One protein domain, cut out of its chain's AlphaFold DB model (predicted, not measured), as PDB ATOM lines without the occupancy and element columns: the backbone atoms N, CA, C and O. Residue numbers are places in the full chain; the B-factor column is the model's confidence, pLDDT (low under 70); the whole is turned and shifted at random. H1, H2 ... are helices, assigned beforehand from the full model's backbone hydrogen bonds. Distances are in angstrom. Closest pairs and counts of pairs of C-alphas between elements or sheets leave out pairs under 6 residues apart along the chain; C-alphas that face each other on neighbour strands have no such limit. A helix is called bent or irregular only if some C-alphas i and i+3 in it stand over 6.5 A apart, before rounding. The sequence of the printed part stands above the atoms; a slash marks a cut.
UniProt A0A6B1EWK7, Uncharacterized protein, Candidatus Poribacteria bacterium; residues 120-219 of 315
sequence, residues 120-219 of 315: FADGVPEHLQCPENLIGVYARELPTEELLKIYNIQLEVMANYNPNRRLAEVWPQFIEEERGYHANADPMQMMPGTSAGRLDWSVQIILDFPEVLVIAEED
ATOM      1  N   PHE A 120      -8.399  31.452  28.569       93.12
ATOM      2  CA  PHE A 120      -7.387  32.500  28.410       93.12
ATOM      3  C   PHE A 120      -7.529  33.620  29.454       93.12
ATOM      4  O   PHE A 120      -7.098  34.747  29.209       93.12
ATOM      5  N   ALA A 121      -8.101  33.334  30.632       88.94
ATOM      6  CA  ALA A 121      -8.255  34.321  31.709       88.94
ATOM      7  C   ALA A 121      -6.921  34.965  32.147       88.94
ATOM      8  O   ALA A 121      -6.896  36.141  32.505       88.94
ATOM      9  N   ASP A 122      -5.814  34.220  32.051       88.88
ATOM     10  CA  ASP A 122      -4.457  34.693  32.363       88.88
ATOM     11  C   ASP A 122      -3.738  35.336  31.153       88.88
ATOM     12  O   ASP A 122      -2.562  35.698  31.233       88.88
ATOM     13  N   GLY A 123      -4.446  35.502  30.033       91.38
ATOM     14  CA  GLY A 123      -3.931  36.010  28.764       91.38
ATOM     15  C   GLY A 123      -3.664  34.912  27.728       91.38
ATOM     16  O   GLY A 123      -3.483  33.739  28.050       91.38
ATOM     17  N   VAL A 124      -3.635  35.311  26.452       94.75
ATOM     18  CA  VAL A 124      -3.376  34.405  25.324       94.75
ATOM     19  C   VAL A 124      -1.873  34.084  25.253       94.75
ATOM     20  O   VAL A 124      -1.068  35.020  25.152       94.75
ATOM     21  N   PRO A 125      -1.462  32.798  25.272       94.56
ATOM     22  CA  PRO A 125      -0.069  32.397  25.096       94.56
ATOM     23  C   PRO A 125       0.547  32.974  23.819       94.56
ATOM     24  O   PRO A 125      -0.094  32.994  22.773       94.56
ATOM     25  N   GLU A 126       1.808  33.407  23.884       93.19
ATOM     26  CA  GLU A 126       2.471  34.123  22.782       93.19
ATOM     27  C   GLU A 126       2.458  33.359  21.451       93.19
ATOM     28  O   GLU A 126       2.283  33.970  20.403       93.19
ATOM     29  N   HIS A 127       2.599  32.031  21.467       93.50
ATOM     30  CA  HIS A 127       2.598  31.222  20.243       93.50
ATOM     31  C   HIS A 127       1.205  31.022  19.625       93.50
ATOM     32  O   HIS A 127       1.122  30.545  18.496       93.50
ATOM     33  N   LEU A 128       0.139  31.381  20.349       94.88
ATOM     34  CA  LEU A 128      -1.249  31.365  19.873       94.88
ATOM     35  C   LEU A 128      -1.737  32.748  19.435       94.88
ATOM     36  O   LEU A 128      -2.827  32.864  18.878       94.88
ATOM     37  N   GLN A 129      -0.951  33.796  19.688       94.50
ATOM     38  CA  GLN A 129      -1.273  35.141  19.229       94.50
ATOM     39  C   GLN A 129      -1.090  35.237  17.716       94.50
ATOM     40  O   GLN A 129      -0.208  34.599  17.131       94.50
ATOM     41  N   CYS A 130      -1.903  36.078  17.081       92.06
ATOM     42  CA  CYS A 130      -1.714  36.407  15.679       92.06
ATOM     43  C   CYS A 130      -0.329  37.057  15.503       92.06
ATOM     44  O   CYS A 130      -0.043  38.059  16.170       92.06
ATOM     45  N   PRO A 131       0.542  36.525  14.626       90.38
ATOM     46  CA  PRO A 131       1.828  37.147  14.349       90.38
ATOM     47  C   PRO A 131       1.656  38.606  13.915       90.38
ATOM     48  O   PRO A 131       0.808  38.906  13.077       90.38
ATOM     49  N   GLU A 132       2.489  39.517  14.432       90.75
ATOM     50  CA  GLU A 132       2.355  40.962  14.164       90.75
ATOM     51  C   GLU A 132       2.352  41.294  12.663       90.75
ATOM     52  O   GLU A 132       1.653  42.203  12.221       90.75
ATOM     53  N   ASN A 133       3.089  40.526  11.857       89.44
ATOM     54  CA  ASN A 133       3.161  40.695  10.406       89.44
ATOM     55  C   ASN A 133       1.912  40.207   9.647       89.44
ATOM     56  O   ASN A 133       1.847  40.403   8.436       89.44
ATOM     57  N   LEU A 134       0.971  39.538  10.320       90.12
ATOM     58  CA  LEU A 134      -0.292  39.051   9.754       90.12
ATOM     59  C   LEU A 134      -1.501  39.886  10.208       90.12
ATOM     60  O   LEU A 134      -2.616  39.656   9.740       90.12
ATOM     61  N   ILE A 135      -1.296  40.881  11.076       90.81
ATOM     62  CA  ILE A 135      -2.359  41.789  11.515       90.81
ATOM     63  C   ILE A 135      -2.849  42.628  10.331       90.81
ATOM     64  O   ILE A 135      -2.068  43.328   9.687       90.81
ATOM     65  N   GLY A 136      -4.157  42.571  10.054       88.81
ATOM     66  CA  GLY A 136      -4.785  43.299   8.950       88.81
ATOM     67  C   GLY A 136      -4.559  42.678   7.569       88.81
ATOM     68  O   GLY A 136      -5.001  43.254   6.577       88.81
ATOM     69  N   VAL A 137      -3.895  41.522   7.489       90.69
ATOM     70  CA  VAL A 137      -3.613  40.838   6.222       90.69
ATOM     71  C   VAL A 137      -4.778  39.931   5.831       90.69
ATOM     72  O   VAL A 137      -5.327  39.204   6.664       90.69
ATOM     73  N   TYR A 138      -5.135  39.945   4.547       89.94
ATOM     74  CA  TYR A 138      -6.156  39.061   3.986       89.94
ATOM     75  C   TYR A 138      -5.545  37.745   3.497       89.94
ATOM     76  O   TYR A 138      -4.493  37.721   2.860       89.94
ATOM     77  N   ALA A 139      -6.245  36.636   3.732       86.25
ATOM     78  CA  ALA A 139      -5.813  35.285   3.376       86.25
ATOM     79  C   ALA A 139      -5.484  35.129   1.881       86.25
ATOM     80  O   ALA A 139      -4.564  34.397   1.521       86.25
ATOM     81  N   ARG A 140      -6.195  35.858   1.008       81.88
ATOM     82  CA  ARG A 140      -5.979  35.855  -0.450       81.88
ATOM     83  C   ARG A 140      -4.573  36.305  -0.857       81.88
ATOM     84  O   ARG A 140      -4.102  35.951  -1.936       81.88
ATOM     85  N   GLU A 141      -3.926  37.106  -0.020       79.62
ATOM     86  CA  GLU A 141      -2.638  37.735  -0.310       79.62
ATOM     87  C   GLU A 141      -1.449  36.871   0.128       79.62
ATOM     88  O   GLU A 141      -0.299  37.223  -0.140       79.62
ATOM     89  N   LEU A 142      -1.704  35.737   0.789       80.62
ATOM     90  CA  LEU A 142      -0.675  34.983   1.491       80.62
ATOM     91  C   LEU A 142      -0.298  33.658   0.822       80.62
ATOM     92  O   LEU A 142      -1.141  32.973   0.237       80.62
ATOM     93  N   PRO A 143       0.979  33.250   0.943       82.75
ATOM     94  CA  PRO A 143       1.402  31.911   0.568       82.75
ATOM     95  C   PRO A 143       0.837  30.871   1.547       82.75
ATOM     96  O   PRO A 143       0.651  31.143   2.734       82.75
ATOM     97  N   THR A 144       0.644  29.640   1.064       83.62
ATOM     98  CA  THR A 144       0.105  28.506   1.840       83.62
ATOM     99  C   THR A 144       0.821  28.283   3.177       83.62
ATOM    100  O   THR A 144       0.185  27.927   4.161       83.62
ATOM    101  N   GLU A 145       2.133  28.526   3.243       84.94
ATOM    102  CA  GLU A 145       2.933  28.348   4.463       84.94
ATOM    103  C   GLU A 145       2.499  29.261   5.622       84.94
ATOM    104  O   GLU A 145       2.549  28.845   6.779       84.94
ATOM    105  N   GLU A 146       2.045  30.484   5.336       84.88
ATOM    106  CA  GLU A 146       1.553  31.410   6.366       84.88
ATOM    107  C   GLU A 146       0.157  30.998   6.851       84.88
ATOM    108  O   GLU A 146      -0.111  31.018   8.052       84.88
ATOM    109  N   LEU A 147      -0.700  30.510   5.947       85.94
ATOM    110  CA  LEU A 147      -2.012  29.962   6.310       85.94
ATOM    111  C   LEU A 147      -1.885  28.729   7.217       85.94
ATOM    112  O   LEU A 147      -2.662  28.570   8.158       85.94
ATOM    113  N   LEU A 148      -0.858  27.897   7.003       88.06
ATOM    114  CA  LEU A 148      -0.575  26.748   7.869       88.06
ATOM    115  C   LEU A 148      -0.270  27.154   9.316       88.06
ATOM    116  O   LEU A 148      -0.532  26.368  10.225       88.06
ATOM    117  N   LYS A 149       0.258  28.359   9.569       88.31
ATOM    118  CA  LYS A 149       0.473  28.839  10.945       88.31
ATOM    119  C   LYS A 149      -0.856  29.056  11.660       88.31
ATOM    120  O   LYS A 149      -1.022  28.559  12.768       88.31
ATOM    121  N   ILE A 150      -1.807  29.718  11.002       90.44
ATOM    122  CA  ILE A 150      -3.155  29.950  11.541       90.44
ATOM    123  C   ILE A 150      -3.880  28.623  11.760       90.44
ATOM    124  O   ILE A 150      -4.463  28.399  12.817       90.44
ATOM    125  N   TYR A 151      -3.759  27.700  10.806       90.38
ATOM    126  CA  TYR A 151      -4.323  26.362  10.940       90.38
ATOM    127  C   TYR A 151      -3.736  25.588  12.135       90.38
ATOM    128  O   TYR A 151      -4.466  24.928  12.869       90.38
ATOM    129  N   ASN A 152      -2.430  25.700  12.400       92.75
ATOM    130  CA  ASN A 152      -1.834  25.085  13.590       92.75
ATOM    131  C   ASN A 152      -2.355  25.714  14.895       92.75
ATOM    132  O   ASN A 152      -2.587  24.973  15.850       92.75
ATOM    133  N   ILE A 153      -2.578  27.037  14.931       94.44
ATOM    134  CA  ILE A 153      -3.228  27.711  16.070       94.44
ATOM    135  C   ILE A 153      -4.634  27.133  16.268       94.44
ATOM    136  O   ILE A 153      -4.963  26.728  17.379       94.44
ATOM    137  N   GLN A 154      -5.429  27.014  15.199       94.00
ATOM    138  CA  GLN A 154      -6.763  26.406  15.246       94.00
ATOM    139  C   GLN A 154      -6.732  25.000  15.847       94.00
ATOM    140  O   GLN A 154      -7.455  24.729  16.805       94.00
ATOM    141  N   LEU A 155      -5.872  24.119  15.330       93.88
ATOM    142  CA  LEU A 155      -5.760  22.748  15.828       93.88
ATOM    143  C   LEU A 155      -5.377  22.698  17.311       93.88
ATOM    144  O   LEU A 155      -5.945  21.907  18.063       93.88
ATOM    145  N   GLU A 156      -4.427  23.529  17.744       96.06
ATOM    146  CA  GLU A 156      -4.006  23.561  19.145       96.06
ATOM    147  C   GLU A 156      -5.110  24.100  20.059       96.06
ATOM    148  O   GLU A 156      -5.371  23.523  21.117       96.06
ATOM    149  N   VAL A 157      -5.782  25.176  19.646       95.75
ATOM    150  CA  VAL A 157      -6.859  25.812  20.409       95.75
ATOM    151  C   VAL A 157      -8.065  24.884  20.532       95.75
ATOM    152  O   VAL A 157      -8.556  24.667  21.637       95.75
ATOM    153  N   MET A 158      -8.480  24.232  19.445       93.69
ATOM    154  CA  MET A 158      -9.564  23.246  19.477       93.69
ATOM    155  C   MET A 158      -9.231  22.022  20.341       93.69
ATOM    156  O   MET A 158     -10.137  21.445  20.943       93.69
ATOM    157  N   ALA A 159      -7.959  21.612  20.399       93.31
ATOM    158  CA  ALA A 159      -7.530  20.443  21.165       93.31
ATOM    159  C   ALA A 159      -7.340  20.733  22.661       93.31
ATOM    160  O   ALA A 159      -7.720  19.910  23.491       93.31
ATOM    161  N   ASN A 160      -6.747  21.878  23.011       94.56
ATOM    162  CA  ASN A 160      -6.273  22.155  24.373       94.56
ATOM    163  C   ASN A 160      -7.032  23.287  25.077       94.56
ATOM    164  O   ASN A 160      -6.981  23.378  26.302       94.56
ATOM    165  N   TYR A 161      -7.723  24.143  24.323       92.31
ATOM    166  CA  TYR A 161      -8.348  25.371  24.825       92.31
ATOM    167  C   TYR A 161      -9.823  25.478  24.425       92.31
ATOM    168  O   TYR A 161     -10.366  26.577  24.331       92.31
ATOM    169  N   ASN A 162     -10.484  24.340  24.220       93.06
ATOM    170  CA  ASN A 162     -11.921  24.274  24.008       93.06
ATOM    171  C   ASN A 162     -12.639  24.028  25.352       93.06
ATOM    172  O   ASN A 162     -12.578  22.907  25.869       93.06
ATOM    173  N   PRO A 163     -13.327  25.032  25.932       91.81
ATOM    174  CA  PRO A 163     -14.034  24.851  27.196       91.81
ATOM    175  C   PRO A 163     -15.359  24.090  27.053       91.81
ATOM    176  O   PRO A 163     -15.997  23.819  28.069       91.81
ATOM    177  N   ASN A 164     -15.766  23.722  25.831       90.69
ATOM    178  CA  ASN A 164     -17.033  23.064  25.509       90.69
ATOM    179  C   ASN A 164     -18.238  23.836  26.072       90.69
ATOM    180  O   ASN A 164     -19.128  23.262  26.706       90.69
ATOM    181  N   ARG A 165     -18.251  25.166  25.886       92.56
ATOM    182  CA  ARG A 165     -19.444  25.972  26.171       92.56
ATOM    183  C   ARG A 165     -20.576  25.538  25.248       92.56
ATOM    184  O   ARG A 165     -20.367  25.169  24.095       92.56
ATOM    185  N   ARG A 166     -21.807  25.641  25.741       92.50
ATOM    186  CA  ARG A 166     -22.985  25.295  24.945       92.50
ATOM    187  C   ARG A 166     -23.082  26.219  23.743       92.50
ATOM    188  O   ARG A 166     -23.088  27.439  23.907       92.50
ATOM    189  N   LEU A 167     -23.275  25.652  22.555       93.44
ATOM    190  CA  LEU A 167     -23.431  26.445  21.331       93.44
ATOM    191  C   LEU A 167     -24.556  27.471  21.430       93.44
ATOM    192  O   LEU A 167     -24.400  28.581  20.941       93.44
ATOM    193  N   ALA A 168     -25.643  27.157  22.135       93.56
ATOM    194  CA  ALA A 168     -26.746  28.096  22.312       93.56
ATOM    195  C   ALA A 168     -26.346  29.384  23.059       93.56
ATOM    196  O   ALA A 168     -27.013  30.404  22.909       93.56
ATOM    197  N   GLU A 169     -25.264  29.349  23.841       92.44
ATOM    198  CA  GLU A 169     -24.744  30.492  24.598       92.44
ATOM    199  C   GLU A 169     -23.699  31.283  23.796       92.44
ATOM    200  O   GLU A 169     -23.650  32.512  23.895       92.44
ATOM    201  N   VAL A 170     -22.879  30.596  22.990       94.94
ATOM    202  CA  VAL A 170     -21.772  31.217  22.238       94.94
ATOM    203  C   VAL A 170     -22.134  31.602  20.805       94.94
ATOM    204  O   VAL A 170     -21.569  32.555  20.280       94.94
ATOM    205  N   TRP A 171     -23.093  30.920  20.173       95.62
ATOM    206  CA  TRP A 171     -23.472  31.166  18.779       95.62
ATOM    207  C   TRP A 171     -23.939  32.607  18.530       95.62
ATOM    208  O   TRP A 171     -23.446  33.212  17.580       95.62
ATOM    209  N   PRO A 172     -24.813  33.219  19.359       95.75
ATOM    210  CA  PRO A 172     -25.213  34.610  19.142       95.75
ATOM    211  C   PRO A 172     -24.031  35.589  19.187       95.75
ATOM    212  O   PRO A 172     -23.972  36.498  18.366       95.75
ATOM    213  N   GLN A 173     -23.075  35.365  20.096       96.00
ATOM    214  CA  GLN A 173     -21.866  36.190  20.225       96.00
ATOM    215  C   GLN A 173     -20.953  36.013  19.008       96.00
ATOM    216  O   GLN A 173     -20.496  36.991  18.429       96.00
ATOM    217  N   PHE A 174     -20.755  34.769  18.563       95.81
ATOM    218  CA  PHE A 174     -20.017  34.468  17.339       95.81
ATOM    219  C   PHE A 174     -20.621  35.170  16.114       95.81
ATOM    220  O   PHE A 174     -19.889  35.771  15.332       95.81
ATOM    221  N   ILE A 175     -21.949  35.133  15.954       95.94
ATOM    222  CA  ILE A 175     -22.638  35.815  14.849       95.94
ATOM    223  C   ILE A 175     -22.500  37.338  14.953       95.94
ATOM    224  O   ILE A 175     -22.343  37.998  13.928       95.94
ATOM    225  N   GLU A 176     -22.553  37.907  16.157       95.81
ATOM    226  CA  GLU A 176     -22.334  39.341  16.370       95.81
ATOM    227  C   GLU A 176     -20.921  39.769  15.949       95.81
ATOM    228  O   GLU A 176     -20.784  40.716  15.171       95.81
ATOM    229  N   GLU A 177     -19.892  39.030  16.371       94.06
ATOM    230  CA  GLU A 177     -18.498  39.270  15.978       94.06
ATOM    231  C   GLU A 177     -18.302  39.104  14.466       94.06
ATOM    232  O   GLU A 177     -17.726  39.970  13.812       94.06
ATOM    233  N   GLU A 178     -18.860  38.048  13.868       92.88
ATOM    234  CA  GLU A 178     -18.834  37.842  12.418       92.88
ATOM    235  C   GLU A 178     -19.481  39.009  11.661       92.88
ATOM    236  O   GLU A 178     -18.871  39.549  10.738       92.88
ATOM    237  N   ARG A 179     -20.672  39.468  12.067       93.19
ATOM    238  CA  ARG A 179     -21.302  40.660  11.472       93.19
ATOM    239  C   ARG A 179     -20.419  41.901  11.640       93.19
ATOM    240  O   ARG A 179     -20.299  42.690  10.702       93.19
ATOM    241  N   GLY A 180     -19.785  42.058  12.802       92.00
ATOM    242  CA  GLY A 180     -18.817  43.119  13.070       92.00
ATOM    243  C   GLY A 180     -17.632  43.079  12.103       92.00
ATOM    244  O   GLY A 180     -17.285  44.102  11.512       92.00
ATOM    245  N   TYR A 181     -17.047  41.905  11.878       90.12
ATOM    246  CA  TYR A 181     -15.947  41.714  10.934       90.12
ATOM    247  C   TYR A 181     -16.369  42.000   9.496       90.12
ATOM    248  O   TYR A 181     -15.714  42.786   8.813       90.12
ATOM    249  N   HIS A 182     -17.500  41.454   9.053       87.25
ATOM    250  CA  HIS A 182     -18.048  41.719   7.719       87.25
ATOM    251  C   HIS A 182     -18.278  43.211   7.470       87.25
ATOM    252  O   HIS A 182     -17.867  43.732   6.436       87.25
ATOM    253  N   ALA A 183     -18.847  43.933   8.439       90.06
ATOM    254  CA  ALA A 183     -19.091  45.371   8.319       90.06
ATOM    255  C   ALA A 183     -17.805  46.217   8.214       90.06
ATOM    256  O   ALA A 183     -17.855  47.343   7.718       90.06
ATOM    257  N   ASN A 184     -16.666  45.698   8.683       89.25
ATOM    258  CA  ASN A 184     -15.377  46.397   8.691       89.25
ATOM    259  C   ASN A 184     -14.379  45.854   7.652       89.25
ATOM    260  O   ASN A 184     -13.238  46.323   7.596       89.25
ATOM    261  N   ALA A 185     -14.757  44.834   6.881       88.31
ATOM    262  CA  ALA A 185     -13.897  44.230   5.877       88.31
ATOM    263  C   ALA A 185     -13.763  45.137   4.646       88.31
ATOM    264  O   ALA A 185     -14.677  45.883   4.297       88.31
ATOM    265  N   ASP A 186     -12.629  45.045   3.951       88.69
ATOM    266  CA  ASP A 186     -12.481  45.628   2.621       88.69
ATOM    267  C   ASP A 186     -13.329  44.799   1.637       88.69
ATOM    268  O   ASP A 186     -13.004  43.630   1.397       88.69
ATOM    269  N   PRO A 187     -14.382  45.372   1.021       85.19
ATOM    270  CA  PRO A 187     -15.275  44.631   0.135       85.19
ATOM    271  C   PRO A 187     -14.563  44.042  -1.091       85.19
ATOM    272  O   PRO A 187     -15.057  43.092  -1.693       85.19
ATOM    273  N   MET A 188     -13.421  44.609  -1.500       87.00
ATOM    274  CA  MET A 188     -12.646  44.122  -2.649       87.00
ATOM    275  C   MET A 188     -11.787  42.899  -2.309       87.00
ATOM    276  O   MET A 188     -11.415  42.140  -3.209       87.00
ATOM    277  N   GLN A 189     -11.462  42.726  -1.029       83.75
ATOM    278  CA  GLN A 189     -10.588  41.667  -0.521       83.75
ATOM    279  C   GLN A 189     -11.352  40.590   0.243       83.75
ATOM    280  O   GLN A 189     -10.833  39.487   0.429       83.75
ATOM    281  N   MET A 190     -12.584  40.898   0.648       77.25
ATOM    282  CA  MET A 190     -13.479  39.980   1.326       77.25
ATOM    283  C   MET A 190     -13.617  38.679   0.535       77.25
ATOM    284  O   MET A 190     -14.022  38.661  -0.630       77.25
ATOM    285  N   MET A 191     -13.282  37.570   1.189       70.25
ATOM    286  CA  MET A 191     -13.579  36.240   0.671       70.25
ATOM    287  C   MET A 191     -14.900  35.756   1.273       70.25
ATOM    288  O   MET A 191     -15.077  35.870   2.489       70.25
ATOM    289  N   PRO A 192     -15.817  35.191   0.465       58.34
ATOM    290  CA  PRO A 192     -16.958  34.457   0.995       58.34
ATOM    291  C   PRO A 192     -16.437  33.324   1.892       58.34
ATOM    292  O   PRO A 192     -15.722  32.442   1.418       58.34
ATOM    293  N   GLY A 193     -16.717  33.392   3.194       63.66
ATOM    294  CA  GLY A 193     -16.132  32.504   4.206       63.66
ATOM    295  C   GLY A 193     -16.069  33.168   5.583       63.66
ATOM    296  O   GLY A 193     -16.602  34.268   5.744       63.66
ATOM    297  N   THR A 194     -15.471  32.498   6.574       62.38
ATOM    298  CA  THR A 194     -15.326  32.974   7.968       62.38
ATOM    299  C   THR A 194     -14.435  34.219   8.077       62.38
ATOM    300  O   THR A 194     -13.486  34.395   7.311       62.38
ATOM    301  N   SER A 195     -14.778  35.124   9.002       67.00
ATOM    302  CA  SER A 195     -14.027  36.357   9.317       67.00
ATOM    303  C   SER A 195     -13.726  37.291   8.132       67.00
ATOM    304  O   SER A 195     -12.718  37.999   8.147       67.00
ATOM    305  N   ALA A 196     -14.533  37.254   7.064       75.50
ATOM    306  CA  ALA A 196     -14.309  37.992   5.811       75.50
ATOM    307  C   ALA A 196     -12.906  37.795   5.178       75.50
ATOM    308  O   ALA A 196     -12.488  38.562   4.308       75.50
ATOM    309  N   GLY A 197     -12.176  36.750   5.587       82.12
ATOM    310  CA  GLY A 197     -10.838  36.421   5.098       82.12
ATOM    311  C   GLY A 197      -9.671  37.186   5.737       82.12
ATOM    312  O   GLY A 197      -8.557  37.040   5.237       82.12
ATOM    313  N   ARG A 198      -9.866  37.975   6.805       89.94
ATOM    314  CA  ARG A 198      -8.759  38.671   7.494       89.94
ATOM    315  C   ARG A 198      -8.158  37.811   8.608       89.94
ATOM    316  O   ARG A 198      -8.883  37.319   9.468       89.94
ATOM    317  N   LEU A 199      -6.835  37.638   8.611       90.69
ATOM    318  CA  LEU A 199      -6.190  36.624   9.452       90.69
ATOM    319  C   LEU A 199      -6.246  36.905  10.953       90.69
ATOM    320  O   LEU A 199      -6.472  35.981  11.729       90.69
ATOM    321  N   ASP A 200      -6.055  38.152  11.378       91.56
ATOM    322  CA  ASP A 200      -6.158  38.523  12.792       91.56
ATOM    323  C   ASP A 200      -7.558  38.267  13.352       91.56
ATOM    324  O   ASP A 200      -7.688  37.791  14.477       91.56
ATOM    325  N   TRP A 201      -8.594  38.488  12.544       93.19
ATOM    326  CA  TRP A 201      -9.964  38.137  12.906       93.19
ATOM    327  C   TRP A 201     -10.194  36.634  12.946       93.19
ATOM    328  O   TRP A 201     -10.815  36.150  13.889       93.19
ATOM    329  N   SER A 202      -9.651  35.874  11.992       91.88
ATOM    330  CA  SER A 202      -9.726  34.410  12.047       91.88
ATOM    331  C   SER A 202      -9.076  33.857  13.314       91.88
ATOM    332  O   SER A 202      -9.672  33.016  13.981       91.88
ATOM    333  N   VAL A 203      -7.899  34.368  13.701       93.94
ATOM    334  CA  VAL A 203      -7.257  33.998  14.974       93.94
ATOM    335  C   VAL A 203      -8.136  34.385  16.159       93.94
ATOM    336  O   VAL A 203      -8.290  33.585  17.076       93.94
ATOM    337  N   GLN A 204      -8.744  35.571  16.144       95.12
ATOM    338  CA  GLN A 204      -9.629  35.993  17.226       95.12
ATOM    339  C   GLN A 204     -10.833  35.052  17.382       95.12
ATOM    340  O   GLN A 204     -11.115  34.613  18.492       95.12
ATOM    341  N   ILE A 205     -11.479  34.652  16.281       94.56
ATOM    342  CA  ILE A 205     -12.570  33.664  16.307       94.56
ATOM    343  C   ILE A 205     -12.096  32.314  16.833       94.56
ATOM    344  O   ILE A 205     -12.801  31.695  17.627       94.56
ATOM    345  N   ILE A 206     -10.913  31.861  16.411       95.06
ATOM    346  CA  ILE A 206     -10.319  30.614  16.900       95.06
ATOM    347  C   ILE A 206     -10.189  30.639  18.421       95.06
ATOM    348  O   ILE A 206     -10.588  29.682  19.083       95.06
ATOM    349  N   LEU A 207      -9.655  31.730  18.969       96.19
ATOM    350  CA  LEU A 207      -9.447  31.881  20.405       96.19
ATOM    351  C   LEU A 207     -10.777  31.986  21.161       96.19
ATOM    352  O   LEU A 207     -10.953  31.318  22.182       96.19
ATOM    353  N   ASP A 208     -11.705  32.791  20.644       96.25
ATOM    354  CA  ASP A 208     -12.944  33.160  21.328       96.25
ATOM    355  C   ASP A 208     -14.055  32.128  21.207       96.25
ATOM    356  O   ASP A 208     -14.872  32.037  22.124       96.25
ATOM    357  N   PHE A 209     -14.101  31.349  20.123       96.62
ATOM    358  CA  PHE A 209     -15.205  30.435  19.803       96.62
ATOM    359  C   PHE A 209     -14.743  29.057  19.278       96.62
ATOM    360  O   PHE A 209     -15.256  28.586  18.258       96.62
ATOM    361  N   PRO A 210     -13.811  28.354  19.953       96.00
ATOM    362  CA  PRO A 210     -13.342  27.041  19.500       96.00
ATOM    363  C   PRO A 210     -14.450  25.987  19.358       96.00
ATOM    364  O   PRO A 210     -14.334  25.086  18.531       96.00
ATOM    365  N   GLU A 211     -15.540  26.094  20.119       94.12
ATOM    366  CA  GLU A 211     -16.716  25.219  20.025       94.12
ATOM    367  C   GLU A 211     -17.421  25.341  18.678       94.12
ATOM    368  O   GLU A 211     -17.840  24.344  18.093       94.12
ATOM    369  N   VAL A 212     -17.527  26.569  18.170       94.75
ATOM    370  CA  VAL A 212     -18.143  26.841  16.872       94.75
ATOM    371  C   VAL A 212     -17.291  26.241  15.754       94.75
ATOM    372  O   VAL A 212     -17.831  25.690  14.797       94.75
ATOM    373  N   LEU A 213     -15.963  26.263  15.901       92.81
ATOM    374  CA  LEU A 213     -15.053  25.652  14.931       92.81
ATOM    375  C   LEU A 213     -15.101  24.124  14.929       92.81
ATOM    376  O   LEU A 213     -14.920  23.522  13.877       92.81
ATOM    377  N   VAL A 214     -15.394  23.482  16.065       92.31
ATOM    378  CA  VAL A 214     -15.655  22.031  16.078       92.31
ATOM    379  C   VAL A 214     -16.851  21.701  15.187       92.31
ATOM    380  O   VAL A 214     -16.765  20.792  14.370       92.31
ATOM    381  N   ILE A 215     -17.926  22.482  15.272       91.19
ATOM    382  CA  ILE A 215     -19.099  22.295  14.411       91.19
ATOM    383  C   ILE A 215     -18.799  22.589  12.946       91.19
ATOM    384  O   ILE A 215     -19.308  21.886  12.078       91.19
ATOM    385  N   ALA A 216     -17.970  23.593  12.666       91.25
ATOM    386  CA  ALA A 216     -17.544  23.880  11.302       91.25
ATOM    387  C   ALA A 216     -16.799  22.694  10.656       91.25
ATOM    388  O   ALA A 216     -16.891  22.528   9.446       91.25
ATOM    389  N   GLU A 217     -16.109  21.861  11.442       89.81
ATOM    390  CA  GLU A 217     -15.465  20.626  10.965       89.81
ATOM    391  C   GLU A 217     -16.434  19.428  10.912       89.81
ATOM    392  O   GLU A 217     -16.364  18.608   9.999       89.81
ATOM    393  N   GLU A 218     -17.344  19.303  11.883       90.56
ATOM    394  CA  GLU A 218     -18.269  18.161  11.984       90.56
ATOM    395  C   GLU A 218     -19.464  18.242  11.016       90.56
ATOM    396  O   GLU A 218     -19.937  17.211  10.535       90.56
ATOM    397  N   ASP A 219     -19.965  19.447  10.732       89.19
ATOM    398  CA  ASP A 219     -21.131  19.710   9.874       89.19
ATOM    399  C   ASP A 219     -20.891  20.961   8.994       89.19
ATOM    400  O   ASP A 219     -21.595  21.969   9.128       89.19
TER     401      ASP A 219
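What this domain is: This is residues 120 to 219 of the 315 residues of an uncharacterized protein of Candidatus Poribacteria bacterium (UniProt A0A6B1EWK7). Three helices run nearly along one line of direction, with H4 between the two long helices H1 and H2, and H5 stands about perpendicular to them, beginning between H1 and H2 near the ends that their link joins and pointing away from H4. Short H3 packs on H2 toward the other end, and of residues 120 to 143, a long stretch with no named element, the earlier part, residues 120 to 131, runs along the side of the body away from H5, while the later part goes round the end of the body to the start of H1. The printed part has 100 residues with five named helices, H1 to H5 in chain order, and no named strand; its class is all helix. It is compact, with a radius of gyration of the C-alphas of 13.2 A, and rounded, spanning 35 by 27 by 26 A.

Where its parts are: The printed part begins at Phe 120, C-alpha at (-7.387, 32.500, 28.410), and residues 120 to 143 hold no named element. H1 is residues 144 to 160, 24.3 A from first to last C-alpha, beginning at C-alpha 144 at (0.105, 28.506, 1.840). H2 is residues 167 to 184, 25.0 A long; it is irregular, but only just, with C-alphas 169 and 172 6.9 A apart. H3 is residues 194 to 197, 6.3 A. H4 is residues 199 to 208, 14.1 A. H5 is residues 210 to 218, 12.6 A, ending at C-alpha 218 at (-18.269, 18.161, 11.984).

How they stand to each other: H1 touches H4 at a shallow tilt of 7 degrees, the same way; their closest C-alphas, of Gln 154 and Ile 206, are 5.8 A apart. H2 is close to H4 but not clearly touching, at a shallow tilt of 18 degrees, opposite ways; the closest C-alphas, of Tyr 181 and Trp 201, are 7.2 A apart. H1 and H2 are apart. With residues 154 to 158 alone, H1 touches H5, only just about perpendicular at 71 degrees; the closest C-alphas are those of Met 158 and Pro 210, 5.4 A. With residues 167 to 174 alone, H2 touches H5, about perpendicular at 87 degrees; the closest C-alphas are those of Leu 167 and Val 212, 6.9 A. The packing of the helices is mostly crossed, only just: of 3 touching pairs with a tilt, 1 is shallow. With residues 178 to 182 alone, H2 touches H3, the C-alphas of His 182 and Ala 196 being closest at 5.6 A. H3 and H4 touch only at the corner, with the C-alphas of Ser 195 and Ser 202 closest at 5.5 A. In H4 and H5 every O i to N i+4 pair is within hydrogen-bond range, in H1 11 of 13 and in H2 12 of 14; H3 is too short for such a pair.

The domain as a whole: The C-alphas farthest apart, of Asp 122 and Met 188, are 37.2 A apart. The printed part has no cut. No link between helices is long; H3 to H4 and H4 to H5 are tight. Residues 192 to 195, of which 194 and 195 belong to H3, have pLDDT under 70; the mean of the printed part is 89.6.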